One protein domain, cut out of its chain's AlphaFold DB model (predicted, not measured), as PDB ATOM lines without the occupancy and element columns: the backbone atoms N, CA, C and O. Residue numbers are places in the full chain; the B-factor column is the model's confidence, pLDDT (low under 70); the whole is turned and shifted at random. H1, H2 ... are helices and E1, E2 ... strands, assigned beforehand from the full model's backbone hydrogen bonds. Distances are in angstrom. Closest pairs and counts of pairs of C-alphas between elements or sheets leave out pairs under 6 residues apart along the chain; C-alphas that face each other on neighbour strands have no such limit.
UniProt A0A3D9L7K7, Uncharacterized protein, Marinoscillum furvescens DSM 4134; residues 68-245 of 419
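Overview. This is residues 68 to 245 of the 419 residues of an uncharacterized protein of Marinoscillum furvescens DSM 4134 (UniProt A0A3D9L7K7). The chain is wound in stacked turns, a solenoid with E1 and E2 at one end and helix H1 packed on E15 and E16 at the other. One wall is the row E4, E6, E8, E10 and E13; a second has E9 and E11 beside the first parts of E5 and E7; a third runs from E1 and E3 over the later parts of E5 and E7, then residues 161 to 162, to E12, E14 and E15. The printed part has 178 residues, with sixteen named strands, E1 to E16, followed by one named helix, H1; it is mostly strand, though under half of the residues are in named elements. Twelve strands form a branched, twisted sheet of parallel neighbours, and four form a mixed sheet in the order E12, E14, E15, E16. The whole is compact, with a radius of gyration of the C-alphas of 15.4 A and spans of 46 by 33 by 25 A.

Along the chain. Begin in the branched sheet with E5, residues 108 to 119, the longest strand by residues: find C-alpha 108 at (164.499, 161.923, 132.842), from which it spans 19.3 A and bends by 124 degrees at residue 111. E2, residues 77 to 87, spans 19.1 A and bends by 115 degrees at residue 82; E7, residues 131 to 140, spans 19.0 A and bends by 112 degrees at residue 134. The shorter strands of this sheet are E1 at 71 to 74, E3 at 93 to 97, E4 at 103 to 105, E6 at 125 to 128, E8 at 149 to 152, E9 at 155 to 157, E10 at 171 to 174, E11 at 177 to 179 and E13 at 187 to 190. The mixed sheet has E12 at 182 to 184, E14 at 199 to 202, E15 at 217 to 220 and E16 at 223 to 225. H1, residues 228 to 234, spans 9.9 A and ends with C-alpha 234 at (191.358, 177.692, 112.369).

Arrangement. Look first at E5, which has E2 and E3 on one side and E7 on the other side. N 86 and O 108 of E2 and E5 are 2.8 A apart, N 117 and O 95 of E5 and E3 2.8 A, and N 109 and O 131 of E5 and E7 2.8 A, within hydrogen-bond range. E1 is an edge strand, parallel to E3, with N 73 and O 96 at 2.9 A. E9 is parallel to E7, with N 132 and O 155 at 2.8 A, and E11 to E9, with N 156 and O 177 at 2.8 A. E4 has E2 on one side, with N 78 and O 103 at 2.9 A, and E6 on the other side, with N 128 and O 104 at 2.9 A. Further on, look for N 127 and O 150 of E6 and E8 at 2.9 A, N 174 and O 151 of E10 and E8 at 2.8 A, and N 188 and O 171 of E13 and E10 at 2.8 A. E8 runs on into E9 across a break of 2 residues, at 90 degrees. In the mixed sheet, E12 and E14 are parallel, with N 183 and O 199 at 2.8 A, and so are E14 and E15, with N 219 and O 200 at 2.8 A. E15 and E16 form an antiparallel hairpin, with N 225 and O 218 at 2.7 A. H1 is on this sheet at a height over the sheet of 8.9 A, over E16 and only just over E15, on which 3 of its C-alphas fall. It runs along the strands, at 17 degrees to E16 on the local plane; its closest C-alphas to E16 are those of Ala 231 and Tyr 225, 5.6 A apart. Every O i to N i+4 pair in H1 is within hydrogen-bond range.

Size, cuts and confidence. The two C-alphas farthest apart are those of Glu 68 and Ala 233, at 46.5 A. The printed part has no cut. The long links are E9 to E10, residues 158 to 170, and E14 to E15, residues 203 to 216. The mean pLDDT of the printed part is 88.8; look for values under 70 at residues 121 to 122, 142 to 147, 165 to 169 and 204 to 206.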
ATOM      1  N   GLU A  68     161.312 150.327 132.973       95.50
ATOM      2  CA  GLU A  68     160.955 149.697 131.703       95.50
ATOM      3  C   GLU A  68     162.115 149.808 130.703       95.50
ATOM      4  O   GLU A  68     162.877 150.778 130.693       95.50
ATOM      5  N   THR A  69     162.270 148.800 129.846       95.62
ATOM      6  CA  THR A  69     163.329 148.743 128.827       95.62
ATOM      7  C   THR A  69     162.752 148.263 127.504       95.62
ATOM      8  O   THR A  69     161.829 147.452 127.482       95.62
ATOM      9  N   GLY A  70     163.338 148.701 126.394       95.06
ATOM     10  CA  GLY A  70     162.962 148.274 125.051       95.06
ATOM     11  C   GLY A  70     161.638 148.866 124.578       95.06
ATOM     12  O   GLY A  70     160.991 148.279 123.710       95.06
ATOM     13  N   LEU A  71     161.223 150.015 125.124       96.75
ATOM     14  CA  LEU A  71     159.983 150.666 124.715       96.75
ATOM     15  C   LEU A  71     160.094 151.128 123.261       96.75
ATOM     16  O   LEU A  71     161.090 151.723 122.852       96.75
ATOM     17  N   SER A  72     159.050 150.881 122.470       96.44
ATOM     18  CA  SER A  72     158.980 151.292 121.066       96.44
ATOM     19  C   SER A  72     157.682 152.047 120.810       96.44
ATOM     20  O   SER A  72     156.682 151.467 120.387       96.44
ATOM     21  N   ALA A  73     157.700 153.360 121.033       94.81
ATOM     22  CA  ALA A  73     156.523 154.210 120.867       94.81
ATOM     23  C   ALA A  73     156.079 154.346 119.401       94.81
ATOM     24  O   ALA A  73     154.925 154.698 119.139       94.81
ATOM     25  N   GLY A  74     156.956 154.039 118.439       92.88
ATOM     26  CA  GLY A  74     156.677 154.253 117.022       92.88
ATOM     27  C   GLY A  74     156.438 155.739 116.771       92.88
ATOM     28  O   GLY A  74     157.297 156.546 117.106       92.88
ATOM     29  N   THR A  75     155.269 156.090 116.231       93.44
ATOM     30  CA  THR A  75     154.894 157.473 115.895       93.44
ATOM     31  C   THR A  75     154.074 158.192 116.970       93.44
ATOM     32  O   THR A  75     153.332 159.113 116.653       93.44
ATOM     33  N   ARG A  76     154.127 157.731 118.221       94.94
ATOM     34  CA  ARG A  76     153.388 158.354 119.327       94.94
ATOM     35  C   ARG A  76     154.198 159.482 119.950       94.94
ATOM     36  O   ARG A  76     155.427 159.431 119.963       94.94
ATOM     37  N   ASN A  77     153.493 160.448 120.526       96.19
ATOM     38  CA  ASN A  77     154.099 161.467 121.374       96.19
ATOM     39  C   ASN A  77     154.141 160.978 122.815       96.19
ATOM     40  O   ASN A  77     153.165 160.391 123.283       96.19
ATOM     41  N   ILE A  78     155.233 161.255 123.518       97.56
ATOM     42  CA  ILE A  78     155.408 160.886 124.921       97.56
ATOM     43  C   ILE A  78     155.717 162.154 125.721       97.56
ATOM     44  O   ILE A  78     156.620 162.911 125.365       97.56
ATOM     45  N   ILE A  79     154.963 162.402 126.789       97.38
ATOM     46  CA  ILE A  79     155.109 163.590 127.636       97.38
ATOM     47  C   ILE A  79     155.163 163.142 129.091       97.38
ATOM     48  O   ILE A  79     154.270 162.426 129.537       97.38
ATOM     49  N   GLY A  80     156.175 163.580 129.832       95.44
ATOM     50  CA  GLY A  80     156.162 163.496 131.287       95.44
ATOM     51  C   GLY A  80     155.397 164.665 131.909       95.44
ATOM     52  O   GLY A  80     155.604 165.820 131.541       95.44
ATOM     53  N   ASP A  81     154.524 164.372 132.864       92.12
ATOM     54  CA  ASP A  81     153.756 165.337 133.646       92.12
ATOM     55  C   ASP A  81     154.328 165.436 135.070       92.12
ATOM     56  O   ASP A  81     154.084 164.590 135.941       92.12
ATOM     57  N   GLY A  82     155.155 166.462 135.285       85.62
ATOM     58  CA  GLY A  82     155.959 166.639 136.496       85.62
ATOM     59  C   GLY A  82     157.305 165.912 136.421       85.62
ATOM     60  O   GLY A  82     158.013 166.049 135.424       85.62
ATOM     61  N   SER A  83     157.692 165.189 137.477       85.12
ATOM     62  CA  SER A  83     158.987 164.495 137.563       85.12
ATOM     63  C   SER A  83     158.851 163.033 137.132       85.12
ATOM     64  O   SER A  83     158.525 162.153 137.929       85.12
ATOM     65  N   VAL A  84     159.055 162.775 135.841       91.38
ATOM     66  CA  VAL A  84     158.991 161.423 135.269       91.38
ATOM     67  C   VAL A  84     160.393 160.900 135.019       91.38
ATOM     68  O   VAL A  84     161.146 161.491 134.246       91.38
ATOM     69  N   MET A  85     160.722 159.765 135.633       93.75
ATOM     70  CA  MET A  85     161.994 159.081 135.435       93.75
ATOM     71  C   MET A  85     161.779 157.708 134.810       93.75
ATOM     72  O   MET A  85     161.102 156.857 135.379       93.75
ATOM     73  N   LEU A  86     162.413 157.474 133.667       95.69
ATOM     74  CA  LEU A  86     162.644 156.140 133.128       95.69
ATOM     75  C   LEU A  86     164.010 155.680 133.638       95.69
ATOM     76  O   LEU A  86     165.026 156.339 133.389       95.69
ATOM     77  N   LEU A  87     164.019 154.579 134.384       92.62
ATOM     78  CA  LEU A  87     165.202 154.046 135.049       92.62
ATOM     79  C   LEU A  87     165.615 152.717 134.412       92.62
ATOM     80  O   LEU A  87     164.891 151.724 134.482       92.62
ATOM     81  N   GLY A  88     166.801 152.705 133.810       92.00
ATOM     82  CA  GLY A  88     167.418 151.514 133.248       92.00
ATOM     83  C   GLY A  88     168.335 150.795 134.237       92.00
ATOM     84  O   GLY A  88     168.726 151.325 135.276       92.00
ATOM     85  N   ALA A  89     168.718 149.570 133.879       89.88
ATOM     86  CA  ALA A  89     169.646 148.737 134.648       89.88
ATOM     87  C   ALA A  89     171.115 148.892 134.194       89.88
ATOM     88  O   ALA A  89     171.920 147.979 134.365       89.88
ATOM     89  N   GLY A  90     171.456 150.002 133.534       83.81
ATOM     90  CA  GLY A  90     172.768 150.225 132.920       83.81
ATOM     91  C   GLY A  90     172.982 149.480 131.601       83.81
ATOM     92  O   GLY A  90     174.115 149.377 131.152       83.81
ATOM     93  N   SER A  91     171.922 148.931 130.994       85.44
ATOM     94  CA  SER A  91     171.984 148.315 129.666       85.44
ATOM     95  C   SER A  91     170.691 148.511 128.875       85.44
ATOM     96  O   SER A  91     169.630 148.799 129.433       85.44
ATOM     97  N   GLY A  92     170.780 148.353 127.556       91.19
ATOM     98  CA  GLY A  92     169.636 148.383 126.656       91.19
ATOM     99  C   GLY A  92     169.138 149.786 126.312       91.19
ATOM    100  O   GLY A  92     169.807 150.802 126.514       91.19
ATOM    101  N   ILE A  93     167.950 149.821 125.714       92.19
ATOM    102  CA  ILE A  93     167.326 151.050 125.222       92.19
ATOM    103  C   ILE A  93     166.188 151.404 126.162       92.19
ATOM    104  O   ILE A  93     165.365 150.532 126.423       92.19
ATOM    105  N   GLY A  94     166.090 152.648 126.617       91.81
ATOM    106  CA  GLY A  94     164.904 153.109 127.336       91.81
ATOM    107  C   GLY A  94     163.718 153.189 126.387       91.81
ATOM    108  O   GLY A  94     162.823 152.343 126.413       91.81
ATOM    109  N   LEU A  95     163.763 154.168 125.485       95.88
ATOM    110  CA  LEU A  95     162.686 154.479 124.555       95.88
ATOM    111  C   LEU A  95     163.190 154.611 123.119       95.88
ATOM    112  O   LEU A  95     164.175 155.290 122.850       95.88
ATOM    113  N   THR A  96     162.474 154.000 122.179       95.44
ATOM    114  CA  THR A  96     162.621 154.237 120.742       95.44
ATOM    115  C   THR A  96     161.410 154.991 120.210       95.44
ATOM    116  O   THR A  96     160.275 154.525 120.347       95.44
ATOM    117  N   ILE A  97     161.657 156.121 119.552       93.31
ATOM    118  CA  ILE A  97     160.649 156.879 118.801       93.31
ATOM    119  C   ILE A  97     161.018 156.927 117.317       93.31
ATOM    120  O   ILE A  97     162.187 156.791 116.947       93.31
ATOM    121  N   GLY A  98     160.027 157.126 116.458       90.19
ATOM    122  CA  GLY A  98     160.243 157.370 115.036       90.19
ATOM    123  C   GLY A  98     159.019 157.964 114.356       90.19
ATOM    124  O   GLY A  98     158.060 158.329 115.014       90.19
ATOM    125  N   GLY A  99     159.037 158.087 113.035       87.12
ATOM    126  CA  GLY A  99     158.025 158.795 112.241       87.12
ATOM    127  C   GLY A  99     158.289 160.295 112.090       87.12
ATOM    128  O   GLY A  99     159.424 160.743 112.231       87.12
ATOM    129  N   SER A 100     157.245 161.048 111.730       87.25
ATOM    130  CA  SER A 100     157.302 162.500 111.513       87.25
ATOM    131  C   SER A 100     156.544 163.252 112.595       87.25
ATOM    132  O   SER A 100     155.445 162.840 112.953       87.25
ATOM    133  N   ASN A 101     157.080 164.401 113.013       87.81
ATOM    134  CA  ASN A 101     156.480 165.303 114.003       87.81
ATOM    135  C   ASN A 101     156.221 164.668 115.377       87.81
ATOM    136  O   ASN A 101     155.288 165.077 116.069       87.81
ATOM    137  N   ASN A 102     157.037 163.688 115.766       91.75
ATOM    138  CA  ASN A 102     156.899 163.014 117.053       91.75
ATOM    139  C   ASN A 102     157.842 163.615 118.077       91.75
ATOM    140  O   ASN A 102     158.936 164.070 117.736       91.75
ATOM    141  N   TYR A 103     157.426 163.616 119.334       93.88
ATOM    142  CA  TYR A 103     158.240 164.200 120.383       93.88
ATOM    143  C   TYR A 103     158.220 163.416 121.681       93.88
ATOM    144  O   TYR A 103     157.249 162.739 122.024       93.88
ATOM    145  N   VAL A 104     159.323 163.564 122.405       96.44
ATOM    146  CA  VAL A 104     159.492 163.142 123.790       96.44
ATOM    147  C   VAL A 104     159.771 164.396 124.599       96.44
ATOM    148  O   VAL A 104     160.662 165.162 124.231       96.44
ATOM    149  N   LYS A 105     158.985 164.631 125.652       96.31
ATOM    150  CA  LYS A 105     159.105 165.841 126.471       96.31
ATOM    151  C   LYS A 105     159.157 165.561 127.953       96.31
ATOM    152  O   LYS A 105     158.410 164.705 128.419       96.31
ATOM    153  N   ASN A 106     159.949 166.361 128.667       94.62
ATOM    154  CA  ASN A 106     159.945 166.428 130.128       94.62
ATOM    155  C   ASN A 106     160.116 165.051 130.801       94.62
ATOM    156  O   ASN A 106     159.352 164.665 131.685       94.62
ATOM    157  N   ILE A 107     161.088 164.269 130.324       95.25
ATOM    158  CA  ILE A 107     161.410 162.943 130.865       95.25
ATOM    159  C   ILE A 107     162.887 162.880 131.231       95.25
ATOM    160  O   ILE A 107     163.754 163.338 130.482       95.25
ATOM    161  N   ILE A 108     163.160 162.267 132.379       94.44
ATOM    162  CA  ILE A 108     164.499 161.923 132.842       94.44
ATOM    163  C   ILE A 108     164.792 160.482 132.418       94.44
ATOM    164  O   ILE A 108     164.090 159.557 132.816       94.44
ATOM    165  N   PHE A 109     165.845 160.277 131.637       95.94
ATOM    166  CA  PHE A 109     166.397 158.967 131.311       95.94
ATOM    167  C   PHE A 109     167.643 158.732 132.166       95.94
ATOM    168  O   PHE A 109     168.619 159.472 132.038       95.94
ATOM    169  N   LYS A 110     167.630 157.704 133.021       92.94
ATOM    170  CA  LYS A 110     168.739 157.396 133.940       92.94
ATOM    171  C   LYS A 110     169.244 155.970 133.727       92.94
ATOM    172  O   LYS A 110     168.443 155.040 133.675       92.94
ATOM    173  N   ASN A 111     170.564 155.798 133.641       94.00
ATOM    174  CA  ASN A 111     171.252 154.498 133.613       94.00
ATOM    175  C   ASN A 111     170.823 153.566 132.456       94.00
ATOM    176  O   ASN A 111     170.393 152.434 132.677       94.00
ATOM    177  N   TYR A 112     170.980 154.008 131.207       94.56
ATOM    178  CA  TYR A 112     170.760 153.182 130.007       94.56
ATOM    179  C   TYR A 112     171.984 153.215 129.085       94.56
ATOM    180  O   TYR A 112     172.631 154.252 128.972       94.56
ATOM    181  N   ASP A 113     172.224 152.158 128.296       94.88
ATOM    182  CA  ASP A 113     173.169 152.270 127.164       94.88
ATOM    183  C   ASP A 113     172.690 153.355 126.191       94.88
ATOM    184  O   ASP A 113     173.456 154.135 125.631       94.88
ATOM    185  N   THR A 114     171.375 153.396 125.969       95.31
ATOM    186  CA  THR A 114     170.700 154.407 125.161       95.31
ATOM    187  C   THR A 114     169.360 154.751 125.802       95.31
ATOM    188  O   THR A 114     168.381 154.040 125.606       95.31
ATOM    189  N   GLY A 115     169.284 155.840 126.565       93.25
ATOM    190  CA  GLY A 115     168.034 156.309 127.163       93.25
ATOM    191  C   GLY A 115     166.973 156.593 126.105       93.25
ATOM    192  O   GLY A 115     165.872 156.046 126.167       93.25
ATOM    193  N   LEU A 116     167.341 157.358 125.074       95.88
ATOM    194  CA  LEU A 116     166.464 157.652 123.945       95.88
ATOM    195  C   LEU A 116     167.142 157.320 122.621       95.88
ATOM    196  O   LEU A 116     168.250 157.771 122.324       95.88
ATOM    197  N   ARG A 117     166.426 156.557 121.798       94.44
ATOM    198  CA  ARG A 117     166.758 156.298 120.407       94.44
ATOM    199  C   ARG A 117     165.730 156.944 119.493       94.44
ATOM    200  O   ARG A 117     164.552 156.596 119.519       94.44
ATOM    201  N   ILE A 118     166.192 157.822 118.620       91.56
ATOM    202  CA  ILE A 118     165.376 158.401 117.557       91.56
ATOM    203  C   ILE A 118     165.685 157.640 116.264       91.56
ATOM    204  O   ILE A 118     166.838 157.549 115.850       91.56
ATOM    205  N   THR A 119     164.666 157.041 115.651       88.56
ATOM    206  CA  THR A 119     164.749 156.289 114.385       88.56
ATOM    207  C   THR A 119     163.862 156.948 113.314       88.56
ATOM    208  O   THR A 119     162.959 157.692 113.663       88.56
ATOM    209  N   ASN A 120     164.132 156.728 112.014       72.19
ATOM    210  CA  ASN A 120     163.332 157.140 110.819       72.19
ATOM    211  C   ASN A 120     161.846 157.518 111.078       72.19
ATOM    212  O   ASN A 120     161.174 156.804 111.806       72.19
ATOM    213  N   SER A 121     161.193 158.504 110.434       56.69
ATOM    214  CA  SER A 121     161.219 158.936 109.022       56.69
ATOM    215  C   SER A 121     160.389 160.222 108.832       56.69
ATOM    216  O   SER A 121     159.241 160.275 109.270       56.69
ATOM    217  N   ALA A 122     160.918 161.177 108.059       66.25
ATOM    218  CA  ALA A 122     160.319 162.476 107.717       66.25
ATOM    219  C   ALA A 122     160.166 163.466 108.897       66.25
ATOM    220  O   ALA A 122     160.294 163.105 110.057       66.25
ATOM    221  N   ASN A 123     160.082 164.749 108.540       71.81
ATOM    222  CA  ASN A 123     160.477 165.937 109.308       71.81
ATOM    223  C   ASN A 123     160.175 165.933 110.826       71.81
ATOM    224  O   ASN A 123     159.117 165.490 111.265       71.81
ATOM    225  N   SER A 124     161.092 166.549 111.585       79.31
ATOM    226  CA  SER A 124     160.876 167.097 112.934       79.31
ATOM    227  C   SER A 124     160.521 166.096 114.037       79.31
ATOM    228  O   SER A 124     159.506 166.266 114.706       79.31
ATOM    229  N   THR A 125     161.364 165.088 114.274       88.06
ATOM    230  CA  THR A 125     161.288 164.316 115.531       88.06
ATOM    231  C   THR A 125     162.213 164.939 116.570       88.06
ATOM    232  O   THR A 125     163.343 165.294 116.227       88.06
ATOM    233  N   TYR A 126     161.750 165.116 117.809       90.50
ATOM    234  CA  TYR A 126     162.527 165.861 118.797       90.50
ATOM    235  C   TYR A 126     162.411 165.381 120.242       90.50
ATOM    236  O   TYR A 126     161.373 164.887 120.675       90.50
ATOM    237  N   ALA A 127     163.504 165.554 120.981       94.50
ATOM    238  CA  ALA A 127     163.517 165.535 122.436       94.50
ATOM    239  C   ALA A 127     163.506 166.988 122.917       94.50
ATOM    240  O   ALA A 127     164.332 167.788 122.470       94.50
ATOM    241  N   GLU A 128     162.564 167.340 123.783       93.94
ATOM    242  CA  GLU A 128     162.461 168.685 124.347       93.94
ATOM    243  C   GLU A 128     162.400 168.612 125.874       93.94
ATOM    244  O   GLU A 128     161.681 167.788 126.437       93.94
ATOM    245  N   ASP A 129     163.208 169.429 126.544       92.19
ATOM    246  CA  ASP A 129     163.258 169.537 128.007       92.19
ATOM    247  C   ASP A 129     163.468 168.183 128.717       92.19
ATOM    248  O   ASP A 129     162.920 167.914 129.782       92.19
ATOM    249  N   CYS A 130     164.232 167.284 128.092       95.56
ATOM    250  CA  CYS A 130     164.577 165.980 128.657       95.56
ATOM    251  C   CYS A 130     165.926 166.027 129.377       95.56
ATOM    252  O   CYS A 130     166.816 166.802 129.017       95.56
ATOM    253  N   VAL A 131     166.103 165.145 130.357       93.62
ATOM    254  CA  VAL A 131     167.361 164.995 131.098       93.62
ATOM    255  C   VAL A 131     167.913 163.595 130.867       93.62
ATOM    256  O   VAL A 131     167.188 162.614 130.987       93.62
ATOM    257  N   PHE A 132     169.196 163.490 130.552       95.06
ATOM    258  CA  PHE A 132     169.908 162.234 130.343       95.06
ATOM    259  C   PHE A 132     171.027 162.128 131.376       95.06
ATOM    260  O   PHE A 132     171.911 162.981 131.407       95.06
ATOM    261  N   VAL A 133     170.986 161.102 132.229       93.62
ATOM    262  CA  VAL A 133     171.976 160.871 133.293       93.62
ATOM    263  C   VAL A 133     172.539 159.468 133.154       93.62
ATOM    264  O   VAL A 133     171.816 158.489 133.349       93.62
ATOM    265  N   ASN A 134     173.825 159.352 132.812       94.00
ATOM    266  CA  ASN A 134     174.436 158.065 132.458       94.00
ATOM    267  C   ASN A 134     173.581 157.310 131.416       94.00
ATOM    268  O   ASN A 134     173.310 156.114 131.556       94.00
ATOM    269  N   ALA A 135     173.048 158.038 130.432       94.62
ATOM    270  CA  ALA A 135     172.083 157.512 129.479       94.62
ATOM    271  C   ALA A 135     172.385 158.023 128.072       94.62
ATOM    272  O   ALA A 135     172.273 159.213 127.794       94.62
ATOM    273  N   GLY A 136     172.743 157.121 127.156       92.75
ATOM    274  CA  GLY A 136     173.042 157.519 125.781       92.75
ATOM    275  C   GLY A 136     171.838 158.146 125.068       92.75
ATOM    276  O   GLY A 136     170.700 157.700 125.219       92.75
ATOM    277  N   LEU A 137     172.087 159.142 124.230       93.12
ATOM    278  CA  LEU A 137     171.129 159.668 123.269       93.12
ATOM    279  C   LEU A 137     171.622 159.292 121.873       93.12
ATOM    280  O   LEU A 137     172.664 159.763 121.416       93.12
ATOM    281  N   LEU A 138     170.879 158.423 121.195       91.38
ATOM    282  CA  LEU A 138     171.236 157.956 119.860       91.38
ATOM    283  C   LEU A 138     170.232 158.478 118.845       91.38
ATOM    284  O   LEU A 138     169.057 158.109 118.873       91.38
ATOM    285  N   ASN A 139     170.713 159.266 117.893       82.69
ATOM    286  CA  ASN A 139     169.915 159.665 116.754       82.69
ATOM    287  C   ASN A 139     170.347 158.897 115.502       82.69
ATOM    288  O   ASN A 139     171.407 159.142 114.929       82.69
ATOM    289  N   GLN A 140     169.552 157.910 115.091       83.00
ATOM    290  CA  GLN A 140     169.916 156.978 114.030       83.00
ATOM    291  C   GLN A 140     169.032 157.166 112.791       83.00
ATOM    292  O   GLN A 140     167.889 156.704 112.728       83.00
ATOM    293  N   TYR A 141     169.603 157.765 111.743       73.44
ATOM    294  CA  TYR A 141     168.956 157.890 110.433       73.44
ATOM    295  C   TYR A 141     169.457 156.852 109.439       73.44
ATOM    296  O   TYR A 141     170.658 156.638 109.301       73.44
ATOM    297  N   THR A 142     168.532 156.277 108.668       67.50
ATOM    298  CA  THR A 142     168.858 155.420 107.512       67.50
ATOM    299  C   THR A 142     168.322 155.963 106.182       67.50
ATOM    300  O   THR A 142     168.526 155.347 105.143       67.50
ATOM    301  N   PHE A 143     167.643 157.117 106.178       61.28
ATOM    302  CA  PHE A 143     167.009 157.680 104.978       61.28
ATOM    303  C   PHE A 143     167.902 158.680 104.217       61.28
ATOM    304  O   PHE A 143     168.772 159.319 104.803       61.28
ATOM    305  N   THR A 144     167.611 158.900 102.925       61.75
ATOM    306  CA  THR A 144     168.358 159.826 102.036       61.75
ATOM    307  C   THR A 144     167.665 161.189 101.805       61.75
ATOM    308  O   THR A 144     168.343 162.178 101.574       61.75
ATOM    309  N   GLY A 145     166.341 161.335 102.009       58.72
ATOM    310  CA  GLY A 145     165.610 162.634 101.963       58.72
ATOM    311  C   GLY A 145     165.414 163.405 103.299       58.72
ATOM    312  O   GLY A 145     164.575 163.011 104.104       58.72
ATOM    313  N   GLY A 146     166.243 164.426 103.565       62.97
ATOM    314  CA  GLY A 146     165.978 165.620 104.407       62.97
ATOM    315  C   GLY A 146     165.432 165.552 105.852       62.97
ATOM    316  O   GLY A 146     164.809 166.526 106.256       62.97
ATOM    317  N   ALA A 147     165.601 164.481 106.637       65.81
ATOM    318  CA  ALA A 147     165.096 164.473 108.024       65.81
ATOM    319  C   ALA A 147     166.007 165.250 108.996       65.81
ATOM    320  O   ALA A 147     167.228 165.205 108.845       65.81
ATOM    321  N   PHE A 148     165.391 165.883 110.003       71.00
ATOM    322  CA  PHE A 148     166.045 166.606 111.098       71.00
ATOM    323  C   PHE A 148     165.623 166.015 112.443       71.00
ATOM    324  O   PHE A 148     164.429 165.771 112.657       71.00
ATOM    325  N   GLY A 149     166.594 165.808 113.328       82.69
ATOM    326  CA  GLY A 149     166.366 165.536 114.741       82.69
ATOM    327  C   GLY A 149     166.672 166.775 115.547       82.69
ATOM    328  O   GLY A 149     167.723 167.385 115.346       82.69
ATOM    329  N   TYR A 150     165.759 167.149 116.439       88.75
ATOM    330  CA  TYR A 150     165.979 168.288 117.321       88.75
ATOM    331  C   TYR A 150     166.133 167.835 118.760       88.75
ATOM    332  O   TYR A 150     165.310 167.086 119.276       88.75
ATOM    333  N   ILE A 151     167.180 168.323 119.406       91.75
ATOM    334  CA  ILE A 151     167.400 168.171 120.839       91.75
ATOM    335  C   ILE A 151     167.328 169.575 121.410       91.75
ATOM    336  O   ILE A 151     168.175 170.400 121.083       91.75
ATOM    337  N   ARG A 152     166.280 169.889 122.166       91.06
ATOM    338  CA  ARG A 152     165.993 171.259 122.602       91.06
ATOM    339  C   ARG A 152     165.839 171.329 124.109       91.06
ATOM    340  O   ARG A 152     165.134 170.499 124.667       91.06
ATOM    341  N   GLY A 153     166.474 172.299 124.762       90.25
ATOM    342  CA  GLY A 153     166.309 172.476 126.211       90.25
ATOM    343  C   GLY A 153     166.763 171.264 127.030       90.25
ATOM    344  O   GLY A 153     166.394 171.129 128.191       90.25
ATOM    345  N   CYS A 154     167.509 170.336 126.425       93.88
ATOM    346  CA  CYS A 154     167.858 169.081 127.071       93.88
ATOM    347  C   CYS A 154     169.114 169.246 127.923       93.88
ATOM    348  O   CYS A 154     169.979 170.076 127.636       93.88
ATOM    349  N   ILE A 155     169.234 168.399 128.939       93.44
ATOM    350  CA  ILE A 155     170.401 168.331 129.812       93.44
ATOM    351  C   ILE A 155     171.020 166.942 129.670       93.44
ATOM    352  O   ILE A 155     170.334 165.938 129.839       93.44
ATOM    353  N   LEU A 156     172.307 166.877 129.344       94.75
ATOM    354  CA  LEU A 156     173.065 165.638 129.214       94.75
ATOM    355  C   LEU A 156     174.175 165.631 130.264       94.75
ATOM    356  O   LEU A 156     175.021 166.521 130.268       94.75
ATOM    357  N   ILE A 157     174.168 164.631 131.141       93.75
ATOM    358  CA  ILE A 157     175.127 164.459 132.234       93.75
ATOM    359  C   ILE A 157     175.726 163.064 132.112       93.75
ATOM    360  O   ILE A 157     174.988 162.072 132.122       93.75
ATOM    361  N   ASN A 158     177.053 162.977 131.984       95.25
ATOM    362  CA  ASN A 158     177.771 161.705 131.832       95.25
ATOM    363  C   ASN A 158     177.175 160.823 130.717       95.25
ATOM    364  O   ASN A 158     177.038 159.608 130.859       95.25
ATOM    365  N   SER A 159     176.717 161.447 129.635       96.25
ATOM    366  CA  SER A 159     175.879 160.819 128.621       96.25
ATOM    367  C   SER A 159     176.511 160.967 127.245       96.25
ATOM    368  O   SER A 159     177.067 162.001 126.895       96.25
ATOM    369  N   VAL A 160     176.431 159.916 126.435       95.19
ATOM    370  CA  VAL A 160     176.962 159.946 125.068       95.19
ATOM    371  C   VAL A 160     175.866 160.419 124.128       95.19
ATOM    372  O   VAL A 160     174.836 159.755 124.013       95.19
ATOM    373  N   TYR A 161     176.098 161.515 123.408       94.31
ATOM    374  CA  TYR A 161     175.243 161.911 122.294       94.31
ATOM    375  C   TYR A 161     175.896 161.535 120.964       94.31
ATOM    376  O   TYR A 161     176.974 162.016 120.614       94.31
ATOM    377  N   THR A 162     175.235 160.657 120.210       91.81
ATOM    378  CA  THR A 162     175.649 160.290 118.851       91.81
ATOM    379  C   THR A 162     174.582 160.721 117.853       91.81
ATOM    380  O   THR A 162     173.516 160.105 117.757       91.81
ATOM    381  N   ALA A 163     174.885 161.780 117.110       83.81
ATOM    382  CA  ALA A 163     174.149 162.215 115.937       83.81
ATOM    383  C   ALA A 163     174.384 161.254 114.758       83.81
ATOM    384  O   ALA A 163     175.438 160.621 114.623       83.81
ATOM    385  N   GLY A 164     173.385 161.127 113.890       75.62
ATOM    386  CA  GLY A 164     173.414 160.149 112.803       75.62
ATOM    387  C   GLY A 164     174.488 160.460 111.752       75.62
ATOM    388  O   GLY A 164     174.614 161.587 111.291       75.62
ATOM    389  N   GLN A 165     175.215 159.436 111.290       64.81
ATOM    390  CA  GLN A 165     176.336 159.518 110.327       64.81
ATOM    391  C   GLN A 165     175.934 159.843 108.866       64.81
ATOM    392  O   GLN A 165     176.685 159.574 107.927       64.81
ATOM    393  N   ALA A 166     174.736 160.371 108.610       60.03
ATOM    394  CA  ALA A 166     174.290 160.590 107.236       60.03
ATOM    395  C   ALA A 166     175.007 161.805 106.612       60.03
ATOM    396  O   ALA A 166     174.934 162.921 107.119       60.03
ATOM    397  N   THR A 167     175.640 161.592 105.454       63.56
ATOM    398  CA  THR A 167     176.507 162.522 104.696       63.56
ATOM    399  C   THR A 167     175.876 163.852 104.244       63.56
ATOM    400  O   THR A 167     176.504 164.600 103.503       63.56
ATOM    401  N   ALA A 168     174.630 164.150 104.614       58.78
ATOM    402  CA  ALA A 168     173.915 165.345 104.157       58.78
ATOM    403  C   ALA A 168     172.901 165.898 105.173       58.78
ATOM    404  O   ALA A 168     172.036 166.690 104.796       58.78
ATOM    405  N   ARG A 169     172.921 165.441 106.431       65.44
ATOM    406  CA  ARG A 169     171.854 165.748 107.393       65.44
ATOM    407  C   ARG A 169     172.418 166.294 108.683       65.44
ATOM    408  O   ARG A 169     173.414 165.784 109.172       65.44
ATOM    409  N   ARG A 170     171.737 167.318 109.186       70.25
ATOM    410  CA  ARG A 170     172.126 168.063 110.372       70.25
ATOM    411  C   ARG A 170     171.160 167.686 111.470       70.25
ATOM    412  O   ARG A 170     169.988 168.063 111.409       70.25
ATOM    413  N   ASP A 171     171.641 166.961 112.461       76.88
ATOM    414  CA  ASP A 171     170.991 167.038 113.755       76.88
ATOM    415  C   ASP A 171     171.122 168.455 114.285       76.88
ATOM    416  O   ASP A 171     172.027 169.192 113.899       76.88
ATOM    417  N   THR A 172     170.158 168.927 115.064       84.00
ATOM    418  CA  THR A 172     170.291 170.255 115.650       84.00
ATOM    419  C   THR A 172     170.023 170.217 117.132       84.00
ATOM    420  O   THR A 172     168.928 169.881 117.581       84.00
ATOM    421  N   THR A 173     171.047 170.585 117.889       85.62
ATOM    422  CA  THR A 173     170.951 170.783 119.327       85.62
ATOM    423  C   THR A 173     170.735 172.266 119.593       85.62
ATOM    424  O   THR A 173     171.508 173.107 119.131       85.62
ATOM    425  N   PHE A 174     169.674 172.585 120.321       87.69
ATOM    426  CA  PHE A 174     169.273 173.932 120.690       87.69
ATOM    427  C   PHE A 174     169.221 174.063 122.202       87.69
ATOM    428  O   PHE A 174     168.660 173.199 122.876       87.69
ATOM    429  N   ASP A 175     169.734 175.172 122.725       88.06
ATOM    430  CA  ASP A 175     169.446 175.630 124.087       88.06
ATOM    431  C   ASP A 175     169.690 174.542 125.155       88.06
ATOM    432  O   ASP A 175     168.933 174.423 126.112       88.06
ATOM    433  N   SER A 176     170.693 173.683 124.940       91.75
ATOM    434  CA  SER A 176     170.935 172.475 125.741       91.75
ATOM    435  C   SER A 176     172.200 172.599 126.586       91.75
ATOM    436  O   SER A 176     173.127 173.333 126.239       91.75
ATOM    437  N   ILE A 177     172.251 171.853 127.685       92.75
ATOM    438  CA  ILE A 177     173.370 171.819 128.628       92.75
ATOM    439  C   ILE A 177     174.026 170.445 128.539       92.75
ATOM    440  O   ILE A 177     173.360 169.428 128.708       92.75
ATOM    441  N   ILE A 178     175.326 170.412 128.263       94.38
ATOM    442  CA  ILE A 178     176.099 169.187 128.082       94.38
ATOM    443  C   ILE A 178     177.264 169.183 129.079       94.38
ATOM    444  O   ILE A 178     178.141 170.045 129.018       94.38
ATOM    445  N   ILE A 179     177.242 168.218 130.002       94.06
ATOM    446  CA  ILE A 179     178.173 168.072 131.126       94.06
ATOM    447  C   ILE A 179     178.835 166.698 131.073       94.06
ATOM    448  O   ILE A 179     178.136 165.677 131.061       94.06
ATOM    449  N   ASN A 180     180.169 166.662 131.069       95.88
ATOM    450  CA  ASN A 180     180.978 165.443 131.010       95.88
ATOM    451  C   ASN A 180     180.459 164.431 129.968       95.88
ATOM    452  O   ASN A 180     180.277 163.243 130.234       95.88
ATOM    453  N   SER A 181     180.099 164.936 128.794       96.19
ATOM    454  CA  SER A 181     179.308 164.205 127.813       96.19
ATOM    455  C   SER A 181     179.938 164.370 126.430       96.19
ATOM    456  O   SER A 181     180.029 165.489 125.917       96.19
ATOM    457  N   PRO A 182     180.407 163.284 125.791       96.00
ATOM    458  CA  PRO A 182     180.900 163.366 124.428       96.00
ATOM    459  C   PRO A 182     179.727 163.520 123.456       96.00
ATOM    460  O   PRO A 182     178.753 162.763 123.487       96.00
ATOM    461  N   ILE A 183     179.864 164.484 122.554       93.94
ATOM    462  CA  ILE A 183     178.958 164.734 121.441       93.94
ATOM    463  C   ILE A 183     179.690 164.385 120.155       93.94
ATOM    464  O   ILE A 183     180.787 164.878 119.899       93.94
ATOM    465  N   SER A 184     179.083 163.547 119.325       91.38
ATOM    466  CA  SER A 184     179.659 163.176 118.036       91.38
ATOM    467  C   SER A 184     178.614 163.100 116.938       91.38
ATOM    468  O   SER A 184     177.452 162.805 117.202       91.38
ATOM    469  N   GLY A 185     179.054 163.321 115.700       82.94
ATOM    470  CA  GLY A 185     178.249 163.179 114.490       82.94
ATOM    471  C   GLY A 185     178.017 164.513 113.787       82.94
ATOM    472  O   GLY A 185     178.715 165.491 114.046       82.94
ATOM    473  N   ASN A 186     177.065 164.526 112.856       71.75
ATOM    474  CA  ASN A 186     176.804 165.690 112.016       71.75
ATOM    475  C   ASN A 186     175.637 166.495 112.588       71.75
ATOM    476  O   ASN A 186     174.476 166.086 112.462       71.75
ATOM    477  N   GLY A 187     175.925 167.622 113.238       82.25
ATOM    478  CA  GLY A 187     174.871 168.485 113.744       82.25
ATOM    479  C   GLY A 187     175.252 169.942 113.978       82.25
ATOM    480  O   GLY A 187     176.365 170.291 114.342       82.25
ATOM    481  N   THR A 188     174.274 170.821 113.786       89.19
ATOM    482  CA  THR A 188     174.359 172.222 114.196       89.19
ATOM    483  C   THR A 188     174.116 172.323 115.701       89.19
ATOM    484  O   THR A 188     173.166 171.744 116.224       89.19
ATOM    485  N   HIS A 189     174.928 173.109 116.398       91.19
ATOM    486  CA  HIS A 189     174.748 173.376 117.824       91.19
ATOM    487  C   HIS A 189     174.462 174.860 118.012       91.19
ATOM    488  O   HIS A 189     175.195 175.713 117.513       91.19
ATOM    489  N   ARG A 190     173.369 175.206 118.685       90.00
ATOM    490  CA  ARG A 190     172.992 176.602 118.898       90.00
ATOM    491  C   ARG A 190     172.548 176.826 120.327       90.00
ATOM    492  O   ARG A 190     171.730 176.070 120.830       90.00
ATOM    493  N   GLY A 191     173.054 177.875 120.968       87.69
ATOM    494  CA  GLY A 191     172.640 178.180 122.337       87.69
ATOM    495  C   GLY A 191     173.035 177.091 123.338       87.69
ATOM    496  O   GLY A 191     172.391 176.967 124.370       87.69
ATOM    497  N   CYS A 192     174.047 176.272 123.039       91.75
ATOM    498  CA  CYS A 192     174.422 175.156 123.902       91.75
ATOM    499  C   CYS A 192     175.510 175.556 124.903       91.75
ATOM    500  O   CYS A 192     176.390 176.352 124.575       91.75
ATOM    501  N   TYR A 193     175.466 174.976 126.102       93.12
ATOM    502  CA  TYR A 193     176.596 174.935 127.027       93.12
ATOM    503  C   TYR A 193     177.295 173.580 126.918       93.12
ATOM    504  O   TYR A 193     176.628 172.553 127.008       93.12
ATOM    505  N   ILE A 194     178.613 173.582 126.741       94.44
ATOM    506  CA  ILE A 194     179.455 172.382 126.689       94.44
ATOM    507  C   ILE A 194     180.596 172.588 127.685       94.44
ATOM    508  O   ILE A 194     181.443 173.457 127.464       94.44
ATOM    509  N   ASP A 195     180.598 171.830 128.782       95.12
ATOM    510  CA  ASP A 195     181.594 171.970 129.851       95.12
ATOM    511  C   ASP A 195     182.997 171.493 129.439       95.12
ATOM    512  O   ASP A 195     183.193 170.863 128.399       95.12
ATOM    513  N   GLU A 196     183.987 171.790 130.279       95.81
ATOM    514  CA  GLU A 196     185.400 171.456 130.067       95.81
ATOM    515  C   GLU A 196     185.686 169.950 129.965       95.81
ATOM    516  O   GLU A 196     186.665 169.556 129.331       95.81
ATOM    517  N   ASN A 197     184.833 169.107 130.554       95.75
ATOM    518  CA  ASN A 197     184.973 167.651 130.501       95.75
ATOM    519  C   ASN A 197     184.243 167.028 129.303       95.75
ATOM    520  O   ASN A 197     184.415 165.842 129.015       95.75
ATOM    521  N   SER A 198     183.431 167.806 128.591       96.38
ATOM    522  CA  SER A 198     182.762 167.367 127.373       96.38
ATOM    523  C   SER A 198     183.671 167.492 126.151       96.38
ATOM    524  O   SER A 198     184.646 168.248 126.112       96.38
ATOM    525  N   HIS A 199     183.331 166.730 125.113       95.69
ATOM    526  CA  HIS A 199     184.041 166.753 123.838       95.69
ATOM    527  C   HIS A 199     183.056 166.921 122.687       95.69
ATOM    528  O   HIS A 199     182.133 166.122 122.553       95.69
ATOM    529  N   LEU A 200     183.268 167.926 121.840       95.00
ATOM    530  CA  LEU A 200     182.443 168.184 120.663       95.00
ATOM    531  C   LEU A 200     183.154 167.698 119.397       95.00
ATOM    532  O   LEU A 200     184.153 168.279 118.987       95.00
ATOM    533  N   THR A 201     182.637 166.661 118.740       93.50
ATOM    534  CA  THR A 201     183.120 166.200 117.428       93.50
ATOM    535  C   THR A 201     182.167 166.621 116.315       93.50
ATOM    536  O   THR A 201     180.996 166.254 116.334       93.50
ATOM    537  N   MET A 202     182.699 167.333 115.324       89.75
ATOM    538  CA  MET A 202     181.995 167.912 114.178       89.75
ATOM    539  C   MET A 202     182.651 167.451 112.867       89.75
ATOM    540  O   MET A 202     183.837 167.102 112.840       89.75
ATOM    541  N   THR A 203     181.913 167.508 111.757       84.44
ATOM    542  CA  THR A 203     182.478 167.348 110.402       84.44
ATOM    543  C   THR A 203     182.296 168.627 109.573       84.44
ATOM    544  O   THR A 203     181.387 169.417 109.827       84.44
ATOM    545  N   VAL A 204     183.151 168.883 108.570       66.81
ATOM    546  CA  VAL A 204     183.128 170.147 107.766       66.81
ATOM    547  C   VAL A 204     181.892 170.279 106.861       66.81
ATOM    548  O   VAL A 204     181.771 171.239 106.100       66.81
ATOM    549  N   ALA A 205     180.947 169.338 106.892       64.06
ATOM    550  CA  ALA A 205     179.778 169.327 106.012       64.06
ATOM    551  C   ALA A 205     178.617 170.231 106.495       64.06
ATOM    552  O   ALA A 205     177.446 169.935 106.251       64.06
ATOM    553  N   GLY A 206     178.924 171.387 107.095       62.66
ATOM    554  CA  GLY A 206     177.933 172.429 107.388       62.66
ATOM    555  C   GLY A 206     177.300 172.360 108.775       62.66
ATOM    556  O   GLY A 206     176.141 172.746 108.926       62.66
ATOM    557  N   ASP A 207     178.069 171.941 109.768       77.94
ATOM    558  CA  ASP A 207     177.639 171.811 111.154       77.94
ATOM    559  C   ASP A 207     178.239 172.930 112.012       77.94
ATOM    560  O   ASP A 207     179.241 172.703 112.671       77.94
ATOM    561  N   PRO A 208     177.733 174.179 111.981       87.25
ATOM    562  CA  PRO A 208     178.276 175.230 112.829       87.25
ATOM    563  C   PRO A 208     177.807 175.060 114.277       87.25
ATOM    564  O   PRO A 208     176.654 174.716 114.545       87.25
ATOM    565  N   ALA A 209     178.683 175.407 115.213       90.19
ATOM    566  CA  ALA A 209     178.278 175.842 116.532       90.19
ATOM    567  C   ALA A 209     178.053 177.363 116.498       90.19
ATOM    568  O   ALA A 209     178.874 178.139 116.018       90.19
ATOM    569  N   THR A 210     176.907 177.828 116.970       90.06
ATOM    570  CA  THR A 210     176.600 179.261 116.999       90.06
ATOM    571  C   THR A 210     176.094 179.650 118.362       90.06
ATOM    572  O   THR A 210     175.365 178.881 118.992       90.06
ATOM    573  N   ASN A 211     176.459 180.844 118.826       89.00
ATOM    574  CA  ASN A 211     175.901 181.412 120.053       89.00
ATOM    575  C   ASN A 211     175.975 180.433 121.243       89.00
ATOM    576  O   ASN A 211     175.026 180.320 122.014       89.00
ATOM    577  N   SER A 212     177.037 179.624 121.294       90.81
ATOM    578  CA  SER A 212     177.206 178.530 122.252       90.81
ATOM    579  C   SER A 212     178.404 178.819 123.143       90.81
ATOM    580  O   SER A 212     179.394 179.386 122.684       90.81
ATOM    581  N   ASN A 213     178.331 178.404 124.397       92.56
ATOM    582  CA  ASN A 213     179.458 178.470 125.308       92.56
ATOM    583  C   ASN A 213     180.149 177.105 125.344       92.56
ATOM    584  O   ASN A 213     179.547 176.121 125.774       92.56
ATOM    585  N   ILE A 214     181.373 177.047 124.832       94.25
ATOM    586  CA  ILE A 214     182.113 175.805 124.627       94.25
ATOM    587  C   ILE A 214     183.422 175.908 125.393       94.25
ATOM    588  O   ILE A 214     184.346 176.588 124.954       94.25
ATOM    589  N   ARG A 215     183.477 175.218 126.532       95.12
ATOM    590  CA  ARG A 215     184.668 175.088 127.380       95.12
ATOM    591  C   ARG A 215     185.406 173.768 127.137       95.12
ATOM    592  O   ARG A 215     186.566 173.625 127.510       95.12
ATOM    593  N   GLY A 216     184.713 172.800 126.537       94.81
ATOM    594  CA  GLY A 216     185.239 171.486 126.189       94.81
ATOM    595  C   GLY A 216     186.151 171.488 124.964       94.81
ATOM    596  O   GLY A 216     186.228 172.449 124.195       94.81
ATOM    597  N   SER A 217     186.821 170.358 124.758       96.69
ATOM    598  CA  SER A 217     187.665 170.149 123.577       96.69
ATOM    599  C   SER A 217     186.823 169.912 122.322       96.69
ATOM    600  O   SER A 217     185.697 169.414 122.385       96.69
ATOM    601  N   ILE A 218     187.377 170.255 121.159       96.75
ATOM    602  CA  ILE A 218     186.651 170.235 119.886       96.75
ATOM    603  C   ILE A 218     187.438 169.409 118.872       96.75
ATOM    604  O   ILE A 218     188.633 169.616 118.712       96.75
ATOM    605  N   THR A 219     186.789 168.510 118.140       95.50
ATOM    606  CA  THR A 219     187.371 167.822 116.983       95.50
ATOM    607  C   THR A 219     186.591 168.188 115.733       95.50
ATOM    608  O   THR A 219     185.384 167.986 115.682       95.50
ATOM    609  N   ILE A 220     187.279 168.681 114.707       92.88
ATOM    610  CA  ILE A 220     186.699 168.938 113.385       92.88
ATOM    611  C   ILE A 220     187.468 168.089 112.390       92.88
ATOM    612  O   ILE A 220     188.682 168.251 112.253       92.88
ATOM    613  N   ASP A 221     186.778 167.177 111.707       90.25
ATOM    614  CA  ASP A 221     187.383 166.356 110.649       90.25
ATOM    615  C   ASP A 221     188.635 165.585 111.100       90.25
ATOM    616  O   ASP A 221     189.658 165.501 110.420       90.25
ATOM    617  N   GLY A 222     188.567 165.041 112.315       92.00
ATOM    618  CA  GLY A 222     189.669 164.307 112.936       92.00
ATOM    619  C   GLY A 222     190.817 165.184 113.447       92.00
ATOM    620  O   GLY A 222     191.752 164.656 114.041       92.00
ATOM    621  N   THR A 223     190.755 166.507 113.264       95.62
ATOM    622  CA  THR A 223     191.699 167.453 113.870       95.62
ATOM    623  C   THR A 223     191.149 167.934 115.206       95.62
ATOM    624  O   THR A 223     190.101 168.579 115.242       95.62
ATOM    625  N   SER A 224     191.854 167.636 116.296       96.75
ATOM    626  CA  SER A 224     191.459 168.041 117.648       96.75
ATOM    627  C   SER A 224     192.100 169.365 118.068       96.75
ATOM    628  O   SER A 224     193.286 169.606 117.847       96.75
ATOM    629  N   TYR A 225     191.302 170.192 118.730       97.19
ATOM    630  CA  TYR A 225     191.640 171.475 119.325       97.19
ATOM    631  C   TYR A 225     191.364 171.391 120.826       97.19
ATOM    632  O   TYR A 225     190.356 170.825 121.257       97.19
ATOM    633  N   THR A 226     192.270 171.944 121.625       95.38
ATOM    634  CA  THR A 226     192.173 171.913 123.090       95.38
ATOM    635  C   THR A 226     191.117 172.863 123.637       95.38
ATOM    636  O   THR A 226     190.612 172.614 124.723       95.38
ATOM    637  N   ASP A 227     190.794 173.924 122.897       94.44
ATOM    638  CA  ASP A 227     189.885 174.988 123.316       94.44
ATOM    639  C   ASP A 227     189.180 175.650 122.117       94.44
ATOM    640  O   ASP A 227     189.547 175.458 120.945       94.44
ATOM    641  N   LEU A 228     188.158 176.454 122.424       95.31
ATOM    642  CA  LEU A 228     187.381 177.205 121.440       95.31
ATOM    643  C   LEU A 228     188.227 178.230 120.677       95.31
ATOM    644  O   LEU A 228     187.996 178.440 119.486       95.31
ATOM    645  N   ALA A 229     189.194 178.881 121.328       96.38
ATOM    646  CA  ALA A 229     189.989 179.933 120.698       96.38
ATOM    647  C   ALA A 229     190.825 179.378 119.533       96.38
ATOM    648  O   ALA A 229     190.822 179.953 118.441       96.38
ATOM    649  N   ALA A 230     191.477 178.231 119.734       96.69
ATOM    650  CA  ALA A 230     192.237 177.525 118.711       96.69
ATOM    651  C   ALA A 230     191.332 177.010 117.579       96.69
ATOM    652  O   ALA A 230     191.644 177.214 116.400       96.69
ATOM    653  N   ALA A 231     190.193 176.398 117.920       96.19
ATOM    654  CA  ALA A 231     189.234 175.902 116.932       96.19
ATOM    655  C   ALA A 231     188.663 177.035 116.063       96.19
ATOM    656  O   ALA A 231     188.613 176.913 114.837       96.19
ATOM    657  N   ASN A 232     188.293 178.160 116.682       95.19
ATOM    658  CA  ASN A 232     187.744 179.339 116.015       95.19
ATOM    659  C   ASN A 232     188.788 180.064 115.153       95.19
ATOM    660  O   ASN A 232     188.466 180.522 114.061       95.19
ATOM    661  N   ALA A 233     190.051 180.127 115.584       95.81
ATOM    662  CA  ALA A 233     191.127 180.690 114.768       95.81
ATOM    663  C   ALA A 233     191.347 179.895 113.469       95.81
ATOM    664  O   ALA A 233     191.588 180.487 112.416       95.81
ATOM    665  N   ALA A 234     191.236 178.565 113.534       95.44
ATOM    666  CA  ALA A 234     191.358 177.692 112.369       95.44
ATOM    667  C   ALA A 234     190.075 177.638 111.517       95.44
ATOM    668  O   ALA A 234     190.157 177.500 110.297       95.44
ATOM    669  N   ASN A 235     188.897 177.765 112.140       93.75
ATOM    670  CA  ASN A 235     187.591 177.548 111.507       93.75
ATOM    671  C   ASN A 235     186.568 178.638 111.897       93.75
ATOM    672  O   ASN A 235     185.521 178.331 112.472       93.75
ATOM    673  N   PRO A 236     186.804 179.921 111.567       92.12
ATOM    674  CA  PRO A 236     186.037 181.044 112.124       92.12
ATOM    675  C   PRO A 236     184.547 181.050 111.758       92.12
ATOM    676  O   PRO A 236     183.720 181.618 112.465       92.12
ATOM    677  N   THR A 237     184.166 180.406 110.653       91.31
ATOM    678  CA  THR A 237     182.759 180.305 110.233       91.31
ATOM    679  C   THR A 237     181.945 179.312 111.065       91.31
ATOM    680  O   THR A 237     180.719 179.324 110.974       91.31
ATOM    681  N   TYR A 238     182.602 178.449 111.846       91.31
ATOM    682  CA  TYR A 238     181.966 177.370 112.608       91.31
ATOM    683  C   TYR A 238     181.592 177.748 114.033       91.31
ATOM    684  O   TYR A 238     180.906 176.957 114.661       91.31
ATOM    685  N   PHE A 239     182.029 178.906 114.533       92.50
ATOM    686  CA  PHE A 239     181.890 179.290 115.945       92.50
ATOM    687  C   PHE A 239     181.366 180.721 116.108       92.50
ATOM    688  O   PHE A 239     181.745 181.458 117.019       92.50
ATOM    689  N   SER A 240     180.500 181.153 115.190       90.38
ATOM    690  CA  SER A 240     179.949 182.510 115.206       90.38
ATOM    691  C   SER A 240     179.167 182.771 116.497       90.38
ATOM    692  O   SER A 240     178.166 182.109 116.767       90.38
ATOM    693  N   GLY A 241     179.594 183.772 117.270       87.88
ATOM    694  CA  GLY A 241     178.961 184.143 118.539       87.88
ATOM    695  C   GLY A 241     179.244 183.178 119.692       87.88
ATOM    696  O   GLY A 241     178.661 183.335 120.761       87.88
ATOM    697  N   CYS A 242     180.117 182.186 119.499       91.00
ATOM    698  CA  CYS A 242     180.527 181.303 120.579       91.00
ATOM    699  C   CYS A 242     181.470 182.004 121.563       91.00
ATOM    700  O   CYS A 242     182.238 182.893 121.188       91.00
ATOM    701  N   VAL A 243     181.420 181.577 122.823       91.81
ATOM    702  CA  VAL A 243     182.299 182.048 123.904       91.81
ATOM    703  C   VAL A 243     182.839 180.868 124.702       91.81
ATOM    704  O   VAL A 243     182.331 179.760 124.588       91.81
ATOM    705  N   ASP A 244     183.856 181.125 125.512       93.25
ATOM    706  CA  ASP A 244     184.403 180.187 126.492       93.25
ATOM    707  C   ASP A 244     184.497 180.941 127.819       93.25
ATOM    708  O   ASP A 244     185.452 181.673 128.089       93.25
ATOM    709  N   LEU A 245     183.408 180.898 128.582       91.25
ATOM    710  CA  LEU A 245     183.284 181.565 129.873       91.25
ATOM    711  C   LEU A 245     182.626 180.595 130.848       91.25
ATOM    712  O   LEU A 245     181.726 179.855 130.474       91.25
TER     713      LEU A 245